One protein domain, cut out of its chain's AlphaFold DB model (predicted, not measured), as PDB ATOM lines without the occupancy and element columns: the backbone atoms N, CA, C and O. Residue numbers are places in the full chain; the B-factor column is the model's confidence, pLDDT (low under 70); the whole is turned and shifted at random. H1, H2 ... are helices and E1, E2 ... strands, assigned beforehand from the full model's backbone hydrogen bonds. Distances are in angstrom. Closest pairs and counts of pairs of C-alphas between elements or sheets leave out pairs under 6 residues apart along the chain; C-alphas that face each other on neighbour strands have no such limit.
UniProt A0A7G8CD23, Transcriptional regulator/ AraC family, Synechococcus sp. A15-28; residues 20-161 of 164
ATOM      1  N   ASP A  20       6.024  45.896  22.012       93.81
ATOM      2  CA  ASP A  20       5.839  46.670  23.226       93.81
ATOM      3  C   ASP A  20       5.363  48.071  22.825       93.81
ATOM      4  O   ASP A  20       6.072  48.803  22.134       93.81
ATOM      5  N   LEU A  21       4.115  48.392  23.162       95.12
ATOM      6  CA  LEU A  21       3.415  49.594  22.724       95.12
ATOM      7  C   LEU A  21       2.924  50.364  23.945       95.12
ATOM      8  O   LEU A  21       2.218  49.823  24.794       95.12
ATOM      9  N   ASN A  22       3.236  51.653  24.002       97.31
ATOM     10  CA  ASN A  22       2.602  52.545  24.965       97.31
ATOM     11  C   ASN A  22       1.267  53.045  24.404       97.31
ATOM     12  O   ASN A  22       1.136  53.270  23.199       97.31
ATOM     13  N   PHE A  23       0.297  53.269  25.285       97.62
ATOM     14  CA  PHE A  23      -0.954  53.941  24.956       97.62
ATOM     15  C   PHE A  23      -1.275  55.012  26.003       97.62
ATOM     16  O   PHE A  23      -1.039  54.848  27.200       97.62
ATOM     17  N   ALA A  24      -1.822  56.123  25.527       97.69
ATOM     18  CA  ALA A  24      -2.203  57.301  26.292       97.69
ATOM     19  C   ALA A  24      -3.700  57.643  26.152       97.69
ATOM     20  O   ALA A  24      -4.162  58.646  26.690       97.69
ATOM     21  N   SER A  25      -4.479  56.817  25.443       97.81
ATOM     22  CA  SER A  25      -5.946  56.892  25.429       97.81
ATOM     23  C   SER A  25      -6.592  55.507  25.319       97.81
ATOM     24  O   SER A  25      -5.972  54.554  24.841       97.81
ATOM     25  N   SER A  26      -7.851  55.381  25.753       97.44
ATOM     26  CA  SER A  26      -8.604  54.130  25.608       97.44
ATOM     27  C   SER A  26      -8.789  53.764  24.132       97.44
ATOM     28  O   SER A  26      -8.603  52.612  23.756       97.44
ATOM     29  N   GLY A  27      -9.025  54.763  23.273       97.19
ATOM     30  CA  GLY A  27      -9.118  54.579  21.825       97.19
ATOM     31  C   GLY A  27      -7.836  54.026  21.193       97.19
ATOM     32  O   GLY A  27      -7.918  53.215  20.273       97.19
ATOM     33  N   GLN A  28      -6.651  54.387  21.705       97.69
ATOM     34  CA  GLN A  28      -5.395  53.771  21.262       97.69
ATOM     35  C   GLN A  28      -5.333  52.286  21.631       97.69
ATOM     36  O   GLN A  28      -4.968  51.475  20.783       97.69
ATOM     37  N   LEU A  29      -5.744  51.909  22.848       97.12
ATOM     38  CA  LEU A  29      -5.798  50.500  23.243       97.12
ATOM     39  C   LEU A  29      -6.825  49.708  22.409       97.12
ATOM     40  O   LEU A  29      -6.511  48.619  21.934       97.12
ATOM     41  N   SER A  30      -8.007  50.274  22.138       95.94
ATOM     42  CA  SER A  30      -8.974  49.696  21.187       95.94
ATOM     43  C   SER A  30      -8.383  49.522  19.789       95.94
ATOM     44  O   SER A  30      -8.564  48.482  19.161       95.94
ATOM     45  N   GLY A  31      -7.647  50.522  19.297       94.00
ATOM     46  CA  GLY A  31      -6.952  50.453  18.012       94.00
ATOM     47  C   GLY A  31      -5.924  49.320  17.962       94.00
ATOM     48  O   GLY A  31      -5.851  48.608  16.960       94.00
ATOM     49  N   ILE A  32      -5.190  49.093  19.058       93.56
ATOM     50  CA  ILE A  32      -4.262  47.963  19.187       93.56
ATOM     51  C   ILE A  32      -5.025  46.639  19.073       93.56
ATOM     52  O   ILE A  32      -4.655  45.814  18.240       93.56
ATOM     53  N   PHE A  33      -6.116  46.442  19.820       91.19
ATOM     54  CA  PHE A  33      -6.925  45.220  19.712       91.19
ATOM     55  C   PHE A  33      -7.450  44.983  18.292       91.19
ATOM     56  O   PHE A  33      -7.284  43.885  17.756       91.19
ATOM     57  N   LYS A  34      -7.986  46.024  17.644       89.56
ATOM     58  CA  LYS A  34      -8.463  45.957  16.254       89.56
ATOM     59  C   LYS A  34      -7.350  45.574  15.281       89.56
ATOM     60  O   LYS A  34      -7.575  44.746  14.404       89.56
ATOM     61  N   SER A  35      -6.139  46.106  15.465       86.38
ATOM     62  CA  SER A  35      -4.973  45.764  14.632       86.38
ATOM     63  C   SER A  35      -4.546  44.296  14.748       86.38
ATOM     64  O   SER A  35      -3.893  43.773  13.849       86.38
ATOM     65  N   LEU A  36      -4.935  43.630  15.839       83.50
ATOM     66  CA  LEU A  36      -4.705  42.207  16.093       83.50
ATOM     67  C   LEU A  36      -5.916  41.336  15.712       83.50
ATOM     68  O   LEU A  36      -5.914  40.131  15.964       83.50
ATOM     69  N   GLY A  37      -6.960  41.931  15.125       83.19
ATOM     70  CA  GLY A  37      -8.178  41.226  14.731       83.19
ATOM     71  C   GLY A  37      -9.148  40.941  15.881       83.19
ATOM     72  O   GLY A  37     -10.004  40.067  15.741       83.19
ATOM     73  N   PHE A  38      -9.030  41.642  17.015       85.56
ATOM     74  CA  PHE A  38      -9.979  41.556  18.129       85.56
ATOM     75  C   PHE A  38     -10.947  42.742  18.114       85.56
ATOM     76  O   PHE A  38     -10.534  43.900  18.062       85.56
ATOM     77  N   GLY A  39     -12.247  42.456  18.201       86.19
ATOM     78  CA  GLY A  39     -13.320  43.456  18.225       86.19
ATOM     79  C   GLY A  39     -13.557  44.077  19.603       86.19
ATOM     80  O   GLY A  39     -14.706  44.279  19.979       86.19
ATOM     81  N   PHE A  40     -12.500  44.324  20.380       91.81
ATOM     82  CA  PHE A  40     -12.630  44.883  21.724       91.81
ATOM     83  C   PHE A  40     -12.686  46.411  21.709       91.81
ATOM     84  O   PHE A  40     -11.829  47.091  21.140       91.81
ATOM     85  N   GLU A  41     -13.677  46.947  22.412       95.00
ATOM     86  CA  GLU A  41     -13.824  48.361  22.722       95.00
ATOM     87  C   GLU A  41     -13.321  48.643  24.138       95.00
ATOM     88  O   GLU A  41     -13.431  47.807  25.039       95.00
ATOM     89  N   VAL A  42     -12.751  49.834  24.334       97.69
ATOM     90  CA  VAL A  42     -12.128  50.232  25.597       97.69
ATOM     91  C   VAL A  42     -12.678  51.578  26.042       97.69
ATOM     92  O   VAL A  42     -12.593  52.578  25.328       97.69
ATOM     93  N   SER A  43     -13.194  51.615  27.265       97.88
ATOM     94  CA  SER A  43     -13.678  52.830  27.922       97.88
ATOM     95  C   SER A  43     -12.856  53.124  29.169       97.88
ATOM     96  O   SER A  43     -12.554  52.221  29.945       97.88
ATOM     97  N   GLN A  44     -12.501  54.388  29.384       97.88
ATOM     98  CA  GLN A  44     -11.848  54.828  30.614       97.88
ATOM     99  C   GLN A  44     -12.900  55.277  31.629       97.88
ATOM    100  O   GLN A  44     -13.715  56.142  31.323       97.88
ATOM    101  N   LEU A  45     -12.865  54.712  32.837       96.69
ATOM    102  CA  LEU A  45     -13.829  55.029  33.898       96.69
ATOM    103  C   LEU A  45     -13.296  56.029  34.925       96.69
ATOM    104  O   LEU A  45     -14.058  56.803  35.493       96.69
ATOM    105  N   SER A  46     -11.991  56.011  35.196       96.38
ATOM    106  CA  SER A  46     -11.382  56.935  36.159       96.38
ATOM    107  C   SER A  46     -10.908  58.212  35.470       96.38
ATOM    108  O   SER A  46     -10.291  58.134  34.408       96.38
ATOM    109  N   ALA A  47     -11.093  59.372  36.100       95.44
ATOM    110  CA  ALA A  47     -10.600  60.651  35.586       95.44
ATOM    111  C   ALA A  47      -9.058  60.727  35.502       95.44
ATOM    112  O   ALA A  47      -8.339  59.999  36.192       95.44
ATOM    113  N   GLY A  48      -8.562  61.662  34.684       96.88
ATOM    114  CA  GLY A  48      -7.142  62.002  34.550       96.88
ATOM    115  C   GLY A  48      -6.440  61.381  33.333       96.88
ATOM    116  O   GLY A  48      -7.033  60.586  32.604       96.88
ATOM    117  N   PRO A  49      -5.167  61.746  33.093       97.25
ATOM    118  CA  PRO A  49      -4.409  61.275  31.937       97.25
ATOM    119  C   PRO A  49      -4.107  59.778  32.031       97.25
ATOM    120  O   PRO A  49      -3.637  59.297  33.072       97.25
ATOM    121  N   LEU A  50      -4.354  59.061  30.935       98.06
ATOM    122  CA  LEU A  50      -4.052  57.642  30.795       98.06
ATOM    123  C   LEU A  50      -2.588  57.437  30.414       98.06
ATOM    124  O   LEU A  50      -2.068  58.090  29.515       98.06
ATOM    125  N   GLN A  51      -1.948  56.493  31.088       98.06
ATOM    126  CA  GLN A  51      -0.665  55.926  30.716       98.06
ATOM    127  C   GLN A  51      -0.778  54.421  30.893       98.06
ATOM    128  O   GLN A  51      -1.082  53.922  31.981       98.06
ATOM    129  N   GLY A  52      -0.563  53.692  29.814       97.50
ATOM    130  CA  GLY A  52      -0.556  52.250  29.861       97.50
ATOM    131  C   GLY A  52       0.384  51.656  28.841       97.50
ATOM    132  O   GLY A  52       0.916  52.334  27.958       97.50
ATOM    133  N   LYS A  53       0.606  50.364  29.019       97.44
ATOM    134  CA  LYS A  53       1.551  49.583  28.250       97.44
ATOM    135  C   LYS A  53       0.865  48.309  27.806       97.44
ATOM    136  O   LYS A  53       0.228  47.626  28.606       97.44
ATOM    137  N   PHE A  54       0.981  48.020  26.525       96.62
ATOM    138  CA  PHE A  54       0.505  46.805  25.904       96.62
ATOM    139  C   PHE A  54       1.713  46.018  25.412       96.62
ATOM    140  O   PHE A  54       2.566  46.563  24.710       96.62
ATOM    141  N   ARG A  55       1.758  44.727  25.726       95.44
ATOM    142  CA  ARG A  55       2.774  43.826  25.200       95.44
ATOM    143  C   ARG A  55       2.140  42.625  24.524       95.44
ATOM    144  O   ARG A  55       1.312  41.951  25.123       95.44
ATOM    145  N   LEU A  56       2.582  42.326  23.308       92.50
ATOM    146  CA  LEU A  56       2.306  41.062  22.633       92.50
ATOM    147  C   LEU A  56       3.564  40.197  22.685       92.50
ATOM    148  O   LEU A  56       4.604  40.586  22.152       92.50
ATOM    149  N   THR A  57       3.461  39.037  23.323       90.50
ATOM    150  CA  THR A  57       4.501  38.003  23.366       90.50
ATOM    151  C   THR A  57       3.909  36.638  22.999       90.50
ATOM    152  O   THR A  57       2.768  36.536  22.543       90.50
ATOM    153  N   GLY A  58       4.689  35.572  23.191       86.50
ATOM    154  CA  GLY A  58       4.266  34.206  22.923       86.50
ATOM    155  C   GLY A  58       4.580  33.796  21.492       86.50
ATOM    156  O   GLY A  58       5.652  34.092  20.970       86.50
ATOM    157  N   SER A  59       3.657  33.065  20.877       82.75
ATOM    158  CA  SER A  59       3.826  32.535  19.525       82.75
ATOM    159  C   SER A  59       2.559  32.732  18.703       82.75
ATOM    160  O   SER A  59       1.495  33.032  19.235       82.75
ATOM    161  N   ALA A  60       2.642  32.455  17.401       76.12
ATOM    162  CA  ALA A  60       1.519  32.607  16.474       76.12
ATOM    163  C   ALA A  60       0.334  31.710  16.858       76.12
ATOM    164  O   ALA A  60      -0.802  31.945  16.459       76.12
ATOM    165  N   VAL A  61       0.622  30.662  17.629       79.00
ATOM    166  CA  VAL A  61      -0.327  29.639  18.039       79.00
ATOM    167  C   VAL A  61      -0.864  29.831  19.455       79.00
ATOM    168  O   VAL A  61      -1.834  29.178  19.829       79.00
ATOM    169  N   LEU A  62      -0.215  30.699  20.230       85.44
ATOM    170  CA  LEU A  62      -0.584  31.066  21.590       85.44
ATOM    171  C   LEU A  62      -0.079  32.495  21.845       85.44
ATOM    172  O   LEU A  62       0.963  32.673  22.486       85.44
ATOM    173  N   PRO A  63      -0.741  33.511  21.271       88.12
ATOM    174  CA  PRO A  63      -0.378  34.889  21.531       88.12
ATOM    175  C   PRO A  63      -0.782  35.249  22.959       88.12
ATOM    176  O   PRO A  63      -1.872  34.902  23.428       88.12
ATOM    177  N   LEU A  64       0.118  35.950  23.637       91.81
ATOM    178  CA  LEU A  64      -0.051  36.407  25.006       91.81
ATOM    179  C   LEU A  64      -0.086  37.932  25.010       91.81
ATOM    180  O   LEU A  64       0.887  38.588  24.633       91.81
ATOM    181  N   LEU A  65      -1.222  38.490  25.415       93.31
ATOM    182  CA  LEU A  65      -1.428  39.928  25.536       93.31
ATOM    183  C   LEU A  65      -1.192  40.313  26.997       93.31
ATOM    184  O   LEU A  65      -1.874  39.776  27.859       93.31
ATOM    185  N   SER A  66      -0.270  41.227  27.292       94.88
ATOM    186  CA  SER A  66      -0.110  41.829  28.623       94.88
ATOM    187  C   SER A  66      -0.535  43.289  28.586       94.88
ATOM    188  O   SER A  66      -0.198  44.008  27.641       94.88
ATOM    189  N   ILE A  67      -1.275  43.728  29.603       95.69
ATOM    190  CA  ILE A  67      -1.747  45.106  29.719       95.69
ATOM    191  C   ILE A  67      -1.493  45.612  31.131       95.69
ATOM    192  O   ILE A  67      -1.932  45.003  32.107       95.69
ATOM    193  N   THR A  68      -0.850  46.774  31.217       96.06
ATOM    194  CA  THR A  68      -0.775  47.580  32.436       96.06
ATOM    195  C   THR A  68      -1.320  48.975  32.181       96.06
ATOM    196  O   THR A  68      -1.249  49.508  31.070       96.06
ATOM    197  N   THR A  69      -1.895  49.584  33.212       96.25
ATOM    198  CA  THR A  69      -2.450  50.935  33.124       96.25
ATOM    199  C   THR A  69      -2.460  51.618  34.487       96.25
ATOM    200  O   THR A  69      -2.550  50.962  35.522       96.25
ATOM    201  N   ASN A  70      -2.375  52.948  34.503       96.38
ATOM    202  CA  ASN A  70      -2.565  53.773  35.697       96.38
ATOM    203  C   ASN A  70      -4.019  54.255  35.891       96.38
ATOM    204  O   ASN A  70      -4.270  55.081  36.770       96.38
ATOM    205  N   ARG A  71      -4.970  53.794  35.067       96.50
ATOM    206  CA  ARG A  71      -6.391  54.173  35.136       96.50
ATOM    207  C   ARG A  71      -7.288  52.950  35.142       96.50
ATOM    208  O   ARG A  71      -6.912  51.883  34.677       96.50
ATOM    209  N   THR A  72      -8.508  53.142  35.623       96.81
ATOM    210  CA  THR A  72      -9.557  52.137  35.498       96.81
ATOM    211  C   THR A  72     -10.068  52.119  34.063       96.81
ATOM    212  O   THR A  72     -10.572  53.139  33.579       96.81
ATOM    213  N   LEU A  73      -9.963  50.966  33.404       97.38
ATOM    214  CA  LEU A  73     -10.458  50.740  32.047       97.38
ATOM    215  C   LEU A  73     -11.469  49.595  32.036       97.38
ATOM    216  O   LEU A  73     -11.302  48.615  32.753       97.38
ATOM    217  N   VAL A  74     -12.476  49.693  31.178       96.88
ATOM    218  CA  VAL A  74     -13.343  48.574  30.801       96.88
ATOM    219  C   VAL A  74     -12.977  48.162  29.392       96.88
ATOM    220  O   VAL A  74     -12.994  48.997  28.492       96.88
ATOM    221  N   VAL A  75     -12.659  46.886  29.215       95.75
ATOM    222  CA  VAL A  75     -12.462  46.230  27.925       95.75
ATOM    223  C   VAL A  75     -13.643  45.297  27.712       95.75
ATOM    224  O   VAL A  75     -13.909  44.436  28.550       95.75
ATOM    225  N   GLN A  76     -14.354  45.462  26.604       94.44
ATOM    226  CA  GLN A  76     -15.491  44.610  26.280       94.44
ATOM    227  C   GLN A  76     -15.588  44.341  24.786       94.44
ATOM    228  O   GLN A  76     -15.189  45.172  23.973       94.44
ATOM    229  N   GLY A  77     -16.151  43.199  24.419       90.69
ATOM    230  CA  GLY A  77     -16.478  42.890  23.033       90.69
ATOM    231  C   GLY A  77     -16.553  41.399  22.777       90.69
ATOM    232  O   GLY A  77     -16.272  40.583  23.655       90.69
ATOM    233  N   ASP A  78     -16.930  41.049  21.556       87.38
ATOM    234  CA  ASP A  78     -17.155  39.660  21.192       87.38
ATOM    235  C   ASP A  78     -15.840  38.881  21.078       87.38
ATOM    236  O   ASP A  78     -14.822  39.353  20.559       87.38
ATOM    237  N   HIS A  79     -15.877  37.632  21.526       81.81
ATOM    238  CA  HIS A  79     -14.850  36.648  21.252       81.81
ATOM    239  C   HIS A  79     -14.723  36.444  19.748       81.81
ATOM    240  O   HIS A  79     -15.705  36.245  19.026       81.81
ATOM    241  N   ARG A  80     -13.479  36.373  19.278       82.12
ATOM    242  CA  ARG A  80     -13.216  35.835  17.947       82.12
ATOM    243  C   ARG A  80     -13.705  34.375  17.912       82.12
ATOM    244  O   ARG A  80     -13.328  33.591  18.789       82.12
ATOM    245  N   PRO A  81     -14.518  33.972  16.919       83.12
ATOM    246  CA  PRO A  81     -14.953  32.587  16.790       83.12
ATOM    247  C   PRO A  81     -13.767  31.618  16.784       83.12
ATOM    248  O   PRO A  81     -12.756  31.855  16.124       83.12
ATOM    249  N   GLY A  82     -13.885  30.526  17.541       86.38
ATOM    250  CA  GLY A  82     -12.832  29.512  17.657       86.38
ATOM    251  C   GLY A  82     -11.671  29.866  18.596       86.38
ATOM    252  O   GLY A  82     -10.768  29.044  18.745       86.38
ATOM    253  N   VAL A  83     -11.698  31.029  19.252       87.00
ATOM    254  CA  VAL A  83     -10.679  31.464  20.220       87.00
ATOM    255  C   VAL A  83     -11.277  31.536  21.631       87.00
ATOM    256  O   VAL A  83     -12.441  31.898  21.801       87.00
ATOM    257  N   LEU A  84     -10.484  31.160  22.634       88.31
ATOM    258  CA  LEU A  84     -10.778  31.247  24.063       88.31
ATOM    259  C   LEU A  84      -9.746  32.144  24.743       88.31
ATOM    260  O   LEU A  84      -8.553  31.852  24.635       88.31
ATOM    261  N   PRO A  85     -10.165  33.194  25.455       90.06
ATOM    262  CA  PRO A  85      -9.252  33.945  26.294       90.06
ATOM    263  C   PRO A  85      -9.024  33.217  27.625       90.06
ATOM    264  O   PRO A  85      -9.965  32.813  28.297       90.06
ATOM    265  N   PHE A  86      -7.766  33.093  28.035       91.44
ATOM    266  CA  PHE A  86      -7.379  32.688  29.385       91.44
ATOM    267  C   PHE A  86      -6.669  33.858  30.046       91.44
ATOM    268  O   PHE A  86      -5.574  34.239  29.635       91.44
ATOM    269  N   SER A  87      -7.306  34.437  31.056       91.81
ATOM    270  CA  SER A  87      -6.821  35.620  31.760       91.81
ATOM    271  C   SER A  87      -6.187  35.245  33.091       91.81
ATOM    272  O   SER A  87      -6.787  34.502  33.865       91.81
ATOM    273  N   ILE A  88      -5.013  35.800  33.380       89.88
ATOM    274  CA  ILE A  88      -4.320  35.682  34.666       89.88
ATOM    275  C   ILE A  88      -3.904  37.065  35.160       89.88
ATOM    276  O   ILE A  88      -3.511  37.925  34.370       89.88
ATOM    277  N   ASN A  89      -3.974  37.278  36.472       86.88
ATOM    278  CA  ASN A  89      -3.398  38.461  37.101       86.88
ATOM    279  C   ASN A  89      -1.966  38.141  37.526       86.88
ATOM    280  O   ASN A  89      -1.743  37.253  38.350       86.88
ATOM    281  N   VAL A  90      -1.010  38.861  36.951       81.06
ATOM    282  CA  VAL A  90       0.419  38.643  37.187       81.06
ATOM    283  C   VAL A  90       0.904  39.468  38.371       81.06
ATOM    284  O   VAL A  90       1.734  39.003  39.154       81.06
ATOM    285  N   ARG A  91       0.403  40.700  38.524       80.06
ATOM    286  CA  ARG A  91       0.860  41.624  39.565       80.06
ATOM    287  C   ARG A  91      -0.170  42.711  39.857       80.06
ATOM    288  O   ARG A  91      -0.875  43.166  38.964       80.06
ATOM    289  N   GLY A  92      -0.134  43.214  41.090       77.88
ATOM    290  CA  GLY A  92      -0.858  44.410  41.506       77.88
ATOM    291  C   GLY A  92      -2.269  44.099  41.984       77.88
ATOM    292  O   GLY A  92      -2.546  42.995  42.452       77.88
ATOM    293  N   GLU A  93      -3.140  45.098  41.880       79.62
ATOM    294  CA  GLU A  93      -4.554  44.980  42.229       79.62
ATOM    295  C   GLU A  93      -5.279  43.939  41.366       79.62
ATOM    296  O   GLU A  93      -4.824  43.561  40.284       79.62
ATOM    297  N   HIS A  94      -6.428  43.465  41.844       83.62
ATOM    298  CA  HIS A  94      -7.204  42.435  41.155       83.62
ATOM    299  C   HIS A  94      -8.086  43.049  40.056       83.62
ATOM    300  O   HIS A  94      -9.056  43.736  40.397       83.62
ATOM    301  N   PRO A  95      -7.815  42.799  38.757       86.38
ATOM    302  CA  PRO A  95      -8.767  43.139  37.712       86.38
ATOM    303  C   PRO A  95     -10.027  42.280  37.866       86.38
ATOM    304  O   PRO A  95     -10.010  41.236  38.530       86.38
ATOM    305  N   LEU A  96     -11.126  42.713  37.253       89.06
ATOM    306  CA  LEU A  96     -12.371  41.948  37.221       89.06
ATOM    307  C   LEU A  96     -12.548  41.310  35.849       89.06
ATOM    308  O   LEU A  96     -12.439  42.003  34.845       89.06
ATOM    309  N   VAL A  97     -12.896  40.030  35.791       87.56
ATOM    310  CA  VAL A  97     -13.341  39.357  34.565       87.56
ATOM    311  C   VAL A  97     -14.785  38.931  34.782       87.56
ATOM    312  O   VAL A  97     -15.080  38.131  35.662       87.56
ATOM    313  N   ARG A  98     -15.710  39.531  34.026       88.06
ATOM    314  CA  ARG A  98     -17.170  39.387  34.201       88.06
ATOM    315  C   ARG A  98     -17.643  39.594  35.648       88.06
ATOM    316  O   ARG A  98     -18.534  38.906  36.128       88.06
ATOM    317  N   GLY A  99     -17.039  40.564  36.335       86.00
ATOM    318  CA  GLY A  99     -17.366  40.914  37.722       86.00
ATOM    319  C   GLY A  99     -16.644  40.081  38.785       86.00
ATOM    320  O   GLY A  99     -16.665  40.464  39.953       86.00
ATOM    321  N   GLU A 100     -15.946  39.009  38.406       86.88
ATOM    322  CA  GLU A 100     -15.155  38.196  39.332       86.88
ATOM    323  C   GLU A 100     -13.723  38.722  39.440       86.88
ATOM    324  O   GLU A 100     -13.077  39.016  38.433       86.88
ATOM    325  N   LYS A 101     -13.205  38.839  40.667       86.56
ATOM    326  CA  LYS A 101     -11.812  39.238  40.900       86.56
ATOM    327  C   LYS A 101     -10.861  38.152  40.404       86.56
ATOM    328  O   LYS A 101     -10.952  36.994  40.812       86.56
ATOM    329  N   VAL A 102      -9.877  38.554  39.607       85.25
ATOM    330  CA  VAL A 102      -8.771  37.682  39.205       85.25
ATOM    331  C   VAL A 102      -7.732  37.655  40.326       85.25
ATOM    332  O   VAL A 102      -6.848  38.515  40.433       85.25
ATOM    333  N   HIS A 103      -7.879  36.677  41.216       83.19
ATOM    334  CA  HIS A 103      -6.953  36.425  42.317       83.19
ATOM    335  C   HIS A 103      -5.613  35.872  41.818       83.19
ATOM    336  O   HIS A 103      -5.521  35.314  40.720       83.19
ATOM    337  N   GLN A 104      -4.563  36.011  42.632       79.12
ATOM    338  CA  GLN A 104      -3.308  35.307  42.366       79.12
ATOM    339  C   GLN A 104      -3.568  33.801  42.291       79.12
ATOM    340  O   GLN A 104      -4.401  33.279  43.032       79.12
ATOM    341  N   HIS A 105      -2.851  33.119  41.398       82.94
ATOM    342  CA  HIS A 105      -3.026  31.688  41.145       82.94
ATOM    343  C   HIS A 105      -4.459  31.330  40.713       82.94
ATOM    344  O   HIS A 105      -5.027  30.329  41.136       82.94
ATOM    345  N   SER A 106      -5.074  32.160  39.870       87.25
ATOM    346  CA  SER A 106      -6.348  31.831  39.233       87.25
ATOM    347  C   SER A 106      -6.338  32.187  37.752       87.25
ATOM    348  O   SER A 106      -5.665  33.129  37.331       87.25
ATOM    349  N   ILE A 107      -7.084  31.409  36.975       90.44
ATOM    350  CA  ILE A 107      -7.346  31.633  35.554       90.44
ATOM    351  C   ILE A 107      -8.819  32.002  35.378       90.44
ATOM    352  O   ILE A 107      -9.669  31.496  36.112       90.44
ATOM    353  N   HIS A 108      -9.118  32.895  34.433       92.69
ATOM    354  CA  HIS A 108     -10.458  33.456  34.216       92.69
ATOM    355  C   HIS A 108     -10.773  33.675  32.733       92.69
ATOM    356  O   HIS A 108      -9.866  33.795  31.913       92.69
ATOM    357  N   GLY A 109     -12.057  33.790  32.393       88.56
ATOM    358  CA  GLY A 109     -12.524  34.204  31.060       88.56
ATOM    359  C   GLY A 109     -12.583  33.086  30.018       88.56
ATOM    360  O   GLY A 109     -12.952  33.334  28.874       88.56
ATOM    361  N   PHE A 110     -12.244  31.857  30.406       87.12
ATOM    362  CA  PHE A 110     -12.088  30.737  29.484       87.12
ATOM    363  C   PHE A 110     -13.378  29.961  29.212       87.12
ATOM    364  O   PHE A 110     -13.329  28.979  28.472       87.12
ATOM    365  N   GLN A 111     -14.523  30.359  29.778       89.00
ATOM    366  CA  GLN A 111     -15.749  29.590  29.586       89.00
ATOM    367  C   GLN A 111     -16.159  29.567  28.111       89.00
ATOM    368  O   GLN A 111     -16.445  30.596  27.496       89.00
ATOM    369  N   SER A 112     -16.228  28.373  27.529       83.94
ATOM    370  CA  SER A 112     -16.268  28.235  26.070       83.94
ATOM    371  C   SER A 112     -17.606  28.557  25.408       83.94
ATOM    372  O   SER A 112     -17.634  28.808  24.194       83.94
ATOM    373  N   THR A 113     -18.686  28.580  26.190       84.56
ATOM    374  CA  THR A 113     -20.032  28.986  25.765       84.56
ATOM    375  C   THR A 113     -20.207  30.502  25.733       84.56
ATOM    376  O   THR A 113     -21.110  30.989  25.048       84.56
ATOM    377  N   LEU A 114     -19.333  31.253  26.413       85.00
ATOM    378  CA  LEU A 114     -19.361  32.707  26.388       85.00
ATOM    379  C   LEU A 114     -18.874  33.222  25.039       85.00
ATOM    380  O   LEU A 114     -17.911  32.719  24.444       85.00
ATOM    381  N   ARG A 115     -19.587  34.229  24.546       84.88
ATOM    382  CA  ARG A 115     -19.330  34.852  23.246       84.88
ATOM    383  C   ARG A 115     -18.750  36.245  23.380       84.88
ATOM    384  O   ARG A 115     -18.342  36.796  22.372       84.88
ATOM    385  N   ASP A 116     -18.690  36.764  24.593       87.88
ATOM    386  CA  ASP A 116     -18.260  38.100  24.937       87.88
ATOM    387  C   ASP A 116     -17.209  38.058  26.050       87.88
ATOM    388  O   ASP A 116     -17.246  37.234  26.966       87.88
ATOM    389  N   SER A 117     -16.269  38.989  25.965       88.19
ATOM    390  CA  SER A 117     -15.347  39.330  27.036       88.19
ATOM    391  C   SER A 117     -15.817  40.611  27.705       88.19
ATOM    392  O   SER A 117     -16.207  41.566  27.036       88.19
ATOM    393  N   PHE A 118     -15.715  40.645  29.030       91.94
ATOM    394  CA  PHE A 118     -15.867  41.854  29.828       91.94
ATOM    395  C   PHE A 118     -14.789  41.853  30.907       91.94
ATOM    396  O   PHE A 118     -14.782  40.978  31.777       91.94
ATOM    397  N   VAL A 119     -13.868  42.809  30.839       93.50
ATOM    398  CA  VAL A 119     -12.715  42.915  31.733       93.50
ATOM    399  C   VAL A 119     -12.620  44.335  32.273       93.50
ATOM    400  O   VAL A 119     -12.607  45.296  31.508       93.50
ATOM    401  N   VAL A 120     -12.514  44.480  33.591       95.12
ATOM    402  CA  VAL A 120     -12.208  45.750  34.253       95.12
ATOM    403  C   VAL A 120     -10.754  45.721  34.694       95.12
ATOM    404  O   VAL A 120     -10.381  44.947  35.575       95.12
ATOM    405  N   LEU A 121      -9.937  46.573  34.086       94.88
ATOM    406  CA  LEU A 121      -8.558  46.809  34.491       94.88
ATOM    407  C   LEU A 121      -8.547  47.850  35.603       94.88
ATOM    408  O   LEU A 121      -9.207  48.885  35.489       94.88
ATOM    409  N   THR A 122      -7.791  47.587  36.661       92.50
ATOM    410  CA  THR A 122      -7.596  48.510  37.779       92.50
ATOM    411  C   THR A 122      -6.213  49.163  37.692       92.50
ATOM    412  O   THR A 122      -5.274  48.560  37.166       92.50
ATOM    413  N   PRO A 123      -6.044  50.407  38.179       93.38
ATOM    414  CA  PRO A 123      -4.739  51.055  38.200       93.38
ATOM    415  C   PRO A 123      -3.674  50.182  38.872       93.38
ATOM    416  O   PRO A 123      -3.863  49.707  39.988       93.38
ATOM    417  N   GLY A 124      -2.541  49.997  38.199       89.00
ATOM    418  CA  GLY A 124      -1.410  49.230  38.717       89.00
ATOM    419  C   GLY A 124      -1.523  47.710  38.568       89.00
ATOM    420  O   GLY A 124      -0.583  47.025  38.967       89.00
ATOM    421  N   CYS A 125      -2.605  47.174  37.986       89.56
ATOM    422  CA  CYS A 125      -2.667  45.751  37.653       89.56
ATOM    423  C   CYS A 125      -1.831  45.423  36.404       89.56
ATOM    424  O   CYS A 125      -1.728  46.233  35.476       89.56
ATOM    425  N   GLU A 126      -1.302  44.203  36.351       92.19
ATOM    426  CA  GLU A 126      -0.837  43.558  35.123       92.19
ATOM    427  C   GLU A 126      -1.690  42.321  34.856       92.19
ATOM    428  O   GLU A 126      -1.561  41.303  35.540       92.19
ATOM    429  N   ILE A 127      -2.548  42.405  33.839       92.56
ATOM    430  CA  ILE A 127      -3.298  41.248  33.352       92.56
ATOM    431  C   ILE A 127      -2.601  40.669  32.127       92.56
ATOM    432  O   ILE A 127      -2.165  41.409  31.243       92.56
ATOM    433  N   GLN A 128      -2.543  39.345  32.056       93.12
ATOM    434  CA  GLN A 128      -2.166  38.624  30.851       93.12
ATOM    435  C   GLN A 128      -3.348  37.827  30.319       93.12
ATOM    436  O   GLN A 128      -4.061  37.191  31.086       93.12
ATOM    437  N   MET A 129      -3.539  37.859  29.005       92.69
ATOM    438  CA  MET A 129      -4.588  37.143  28.291       92.69
ATOM    439  C   MET A 129      -3.948  36.277  27.212       92.69
ATOM    440  O   MET A 129      -3.391  36.791  26.241       92.69
ATOM    441  N   ALA A 130      -4.009  34.962  27.386       92.12
ATOM    442  CA  ALA A 130      -3.615  34.007  26.363       92.12
ATOM    443  C   ALA A 130      -4.811  33.718  25.452       92.12
ATOM    444  O   ALA A 130      -5.885  33.361  25.934       92.12
ATOM    445  N   MET A 131      -4.627  33.845  24.139       90.06
ATOM    446  CA  MET A 131      -5.694  33.577  23.172       90.06
ATOM    447  C   MET A 131      -5.515  32.171  22.596       90.06
ATOM    448  O   MET A 131      -4.682  31.936  21.723       90.06
ATOM    449  N   VAL A 132      -6.279  31.216  23.115       89.56
ATOM    450  CA  VAL A 132      -6.135  29.784  22.828       89.56
ATOM    451  C   VAL A 132      -7.129  29.350  21.757       89.56
ATOM    452  O   VAL A 132      -8.310  29.680  21.816       89.56
ATOM    453  N   SER A 133      -6.692  28.557  20.781       89.50
ATOM    454  CA  SER A 133      -7.614  27.936  19.823       89.50
ATOM    455  C   SER A 133      -8.431  26.821  20.474       89.50
ATOM    456  O   SER A 133      -7.851  25.852  20.966       89.50
ATOM    457  N   LYS A 134      -9.767  26.922  20.393       88.88
ATOM    458  CA  LYS A 134     -10.722  25.899  20.864       88.88
ATOM    459  C   LYS A 134     -10.373  24.525  20.305       88.88
ATOM    460  O   LYS A 134     -10.074  23.607  21.054       88.88
ATOM    461  N   GLN A 135     -10.269  24.439  18.981       90.44
ATOM    462  CA  GLN A 135      -9.992  23.186  18.284       90.44
ATOM    463  C   GLN A 135      -8.654  22.561  18.692       90.44
ATOM    464  O   GLN A 135      -8.535  21.343  18.791       90.44
ATOM    465  N   ARG A 136      -7.611  23.373  18.905       89.06
ATOM    466  CA  ARG A 136      -6.314  22.842  19.345       89.06
ATOM    467  C   ARG A 136      -6.355  22.356  20.781       89.06
ATOM    468  O   ARG A 136      -5.729  21.344  21.071       89.06
ATOM    469  N   LEU A 137      -7.065  23.071  21.646       89.56
ATOM    470  CA  LEU A 137      -7.246  22.687  23.037       89.56
ATOM    471  C   LEU A 137      -8.042  21.382  23.145       89.56
ATOM    472  O   LEU A 137      -7.613  20.474  23.843       89.56
ATOM    473  N   GLU A 138      -9.127  21.255  22.379       90.75
ATOM    474  CA  GLU A 138      -9.930  20.031  22.268       90.75
ATOM    475  C   GLU A 138      -9.087  18.850  21.778       90.75
ATOM    476  O   GLU A 138      -9.057  17.798  22.411       90.75
ATOM    477  N   ARG A 139      -8.331  19.030  20.687       91.12
ATOM    478  CA  ARG A 139      -7.427  17.988  20.169       91.12
ATOM    479  C   ARG A 139      -6.354  17.593  21.177       91.12
ATOM    480  O   ARG A 139      -6.020  16.417  21.253       91.12
ATOM    481  N   LEU A 140      -5.801  18.559  21.911       90.56
ATOM    482  CA  LEU A 140      -4.798  18.289  22.936       90.56
ATOM    483  C   LEU A 140      -5.402  17.460  24.068       90.56
ATOM    484  O   LEU A 140      -4.839  16.428  24.406       90.56
ATOM    485  N   ALA A 141      -6.559  17.866  24.590       91.06
ATOM    486  CA  ALA A 141      -7.242  17.151  25.661       91.06
ATOM    487  C   ALA A 141      -7.607  15.714  25.259       91.06
ATOM    488  O   ALA A 141      -7.380  14.795  26.040       91.06
ATOM    489  N   LEU A 142      -8.085  15.502  24.028       90.38
ATOM    490  CA  LEU A 142      -8.330  14.158  23.491       90.38
ATOM    491  C   LEU A 142      -7.034  13.340  23.386       90.38
ATOM    492  O   LEU A 142      -6.999  12.180  23.779       90.38
ATOM    493  N   ALA A 143      -5.949  13.941  22.890       92.62
ATOM    494  CA  ALA A 143      -4.663  13.259  22.751       92.62
ATOM    495  C   ALA A 143      -4.008  12.910  24.101       92.62
ATOM    496  O   ALA A 143      -3.201  11.984  24.157       92.62
ATOM    497  N   THR A 144      -4.333  13.638  25.173       93.00
ATOM    498  CA  THR A 144      -3.790  13.418  26.523       93.00
ATOM    499  C   THR A 144      -4.770  12.738  27.481       93.00
ATOM    500  O   THR A 144      -4.432  12.581  28.648       93.00
ATOM    501  N   ASN A 145      -5.956  12.317  27.022       90.50
ATOM    502  CA  ASN A 145      -7.042  11.772  27.855       90.50
ATOM    503  C   ASN A 145      -7.504  12.715  28.993       90.50
ATOM    504  O   ASN A 145      -7.909  12.266  30.064       90.50
ATOM    505  N   GLU A 146      -7.474  14.029  28.756       91.00
ATOM    506  CA  GLU A 146      -7.836  15.085  29.718       91.00
ATOM    507  C   GLU A 146      -9.205  15.720  29.408       91.00
ATOM    508  O   GLU A 146      -9.406  16.929  29.531       91.00
ATOM    509  N   GLU A 147     -10.187  14.916  28.999       89.38
ATOM    510  CA  GLU A 147     -11.537  15.389  28.639       89.38
ATOM    511  C   GLU A 147     -12.228  16.144  29.787       89.38
ATOM    512  O   GLU A 147     -12.919  17.137  29.562       89.38
ATOM    513  N   ARG A 148     -11.938  15.771  31.041       87.19
ATOM    514  CA  ARG A 148     -12.431  16.473  32.240       87.19
ATOM    515  C   ARG A 148     -12.018  17.946  32.282       87.19
ATOM    516  O   ARG A 148     -12.725  18.769  32.867       87.19
ATOM    517  N   ALA A 149     -10.872  18.296  31.696       84.88
ATOM    518  CA  ALA A 149     -10.448  19.686  31.590       84.88
ATOM    519  C   ALA A 149     -11.368  20.472  30.644       84.88
ATOM    520  O   ALA A 149     -11.713  21.615  30.948       84.88
ATOM    521  N   LEU A 150     -11.820  19.852  29.546       86.81
ATOM    522  CA  LEU A 150     -12.798  20.454  28.636       86.81
ATOM    523  C   LEU A 150     -14.145  20.639  29.331       86.81
ATOM    524  O   LEU A 150     -14.689  21.739  29.279       86.81
ATOM    525  N   ASP A 151     -14.643  19.628  30.050       87.62
ATOM    526  CA  ASP A 151     -15.898  19.733  30.812       87.62
ATOM    527  C   ASP A 151     -15.870  20.919  31.779       87.62
ATOM    528  O   ASP A 151     -16.817  21.706  31.868       87.62
ATOM    529  N   ARG A 152     -14.738  21.106  32.466       85.44
ATOM    530  CA  ARG A 152     -14.541  22.245  33.362       85.44
ATOM    531  C   ARG A 152     -14.538  23.572  32.599       85.44
ATOM    532  O   ARG A 152     -15.190  24.514  33.038       85.44
ATOM    533  N   ILE A 153     -13.876  23.644  31.447       87.31
ATOM    534  CA  ILE A 153     -13.879  24.824  30.562       87.31
ATOM    535  C   ILE A 153     -15.285  25.131  30.013       87.31
ATOM    536  O   ILE A 153     -15.612  26.287  29.756       87.31
ATOM    537  N   HIS A 154     -16.143  24.126  29.840       87.25
ATOM    538  CA  HIS A 154     -17.543  24.331  29.466       87.25
ATOM    539  C   HIS A 154     -18.395  24.838  30.642       87.25
ATOM    540  O   HIS A 154     -19.267  25.694  30.452       87.25
ATOM    541  N   GLY A 155     -18.150  24.314  31.845       86.56
ATOM    542  CA  GLY A 155     -18.995  24.531  33.019       86.56
ATOM    543  C   GLY A 155     -18.690  25.785  33.840       86.56
ATOM    544  O   GLY A 155     -19.608  26.330  34.450       86.56
ATOM    545  N   VAL A 156     -17.439  26.257  33.871       88.75
ATOM    546  CA  VAL A 156     -17.027  27.397  34.712       88.75
ATOM    547  C   VAL A 156     -16.207  28.429  33.944       88.75
ATOM    548  O   VAL A 156     -15.562  28.115  32.947       88.75
ATOM    549  N   ASN A 157     -16.212  29.671  34.435       88.50
ATOM    550  CA  ASN A 157     -15.445  30.781  33.861       88.50
ATOM    551  C   ASN A 157     -14.186  31.143  34.654       88.50
ATOM    552  O   ASN A 157     -13.417  32.007  34.231       88.50
ATOM    553  N   SER A 158     -13.979  30.488  35.792       90.12
ATOM    554  CA  SER A 158     -12.853  30.725  36.678       90.12
ATOM    555  C   SER A 158     -12.390  29.423  37.326       90.12
ATOM    556  O   SER A 158     -13.164  28.490  37.563       90.12
ATOM    557  N   ALA A 159     -11.087  29.325  37.573       89.00
ATOM    558  CA  ALA A 159     -10.504  28.208  38.302       89.00
ATOM    559  C   ALA A 159      -9.274  28.664  39.087       89.00
ATOM    560  O   ALA A 159      -8.425  29.390  38.569       89.00
ATOM    561  N   ALA A 160      -9.166  28.197  40.331       87.50
ATOM    562  CA  ALA A 160      -7.922  28.267  41.082       87.50
ATOM    563  C   ALA A 160      -6.899  27.294  40.478       87.50
ATOM    564  O   ALA A 160      -7.239  26.169  40.102       87.50
ATOM    565  N   VAL A 161      -5.655  27.745  40.406       81.38
ATOM    566  CA  VAL A 161      -4.487  26.987  39.973       81.38
ATOM    567  C   VAL A 161      -3.629  26.783  41.213       81.38
ATOM    568  O   VAL A 161      -3.305  27.744  41.903       81.38
TER     569      VAL A 161
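What this domain is: This is residues 20 to 161 of the 164 residues of the protein "Transcriptional regulator/ AraC family" of Synechococcus sp. A15-28 (UniProt A0A7G8CD23). A strongly twisted sheet of seven strands, E1 E3 E4 E9 E6 E7 E10, is partly faced by a small sheet, E2 E5 E8, with H1 between the two along the side of E1 and E2. At one end of the long axis, H2 and H3 form a helical hairpin. The printed part has 142 residues, with three named helices and ten named strands in the order E1 H1 E2 E3 E4 E5 E6 E7 E8 E9 H2 H3 E10; the class is mixed, and both sheets are antiparallel. It is compact, with a radius of gyration of the C-alphas of 14.9 A, and elongated, spanning 50 by 28 by 23 A.

How they stand to each other: E1, residues 20 to 23, is an edge strand and antiparallel to E3, residues 52 to 59, with N 21 and O 54 2.9 A apart. H1, residues 26 to 35, lies over E1 and E3 at a height over the sheet of 9.6 A. The C-alphas of Phe 23 and Leu 29 are the closest of E1 and H1, 6.2 A apart. H1 also lies over E2, residues 41 to 44, at a height over the small sheet of 7.4 A, their closest C-alphas being those of Ser 26 and Val 42, 5.3 A apart. H1 makes two layers, a helix on one face of a sheet, with each sheet. E3 and E4, residues 62 to 69, form a hairpin, with N 55 and O 66 2.8 A apart. E5, residues 73 to 78, pairs with E2 through N 43 and O 74, 2.9 A, and with E8, residues 116 to 121, through N 75 and O 119, 2.8 A. E9, residues 126 to 133, pairs with E4 through N 65 and O 129, 2.9 A, and with E6, residues 83 to 91, through N 86 and O 130, 2.8 A. E7, residues 106 to 108, forms a hairpin with E6, N 87 and O 108 being 2.8 A apart. H2, residues 134 to 143, and H3, residues 147 to 155, touch, with C-alphas 141 and 147 closest at 5.5 A; they run opposite ways at a shallow tilt of 32 degrees, only just short of steep. Both only graze the large sheet, H3 only just, with 5 pairs of C-alphas within 10 A. E10, residues 158 to 160, is the other edge strand, with N 159 and O 107 of E7 3.0 A apart. In H1, H2 and H3 every O i to N i+4 pair is within hydrogen-bond range.

Where its parts are: E1 begins at C-alpha 20, (5.839, 46.670, 23.226). E3, E4, E6 and E9 measure 22.7, 23.0, 24.7 and 22.9 A; H1 and H2 measure 14.3 and 14.1 A. E10 ends at C-alpha 160, (-7.922, 28.267, 41.082).

The domain as a whole: The C-alphas of Gly 48 and Asn 145 are farthest apart, 50.7 A. The printed part has no cut. The link E6 to E7, residues 92 to 105, is long. The mean pLDDT of the printed part is 90.2, and no printed residue is under 70.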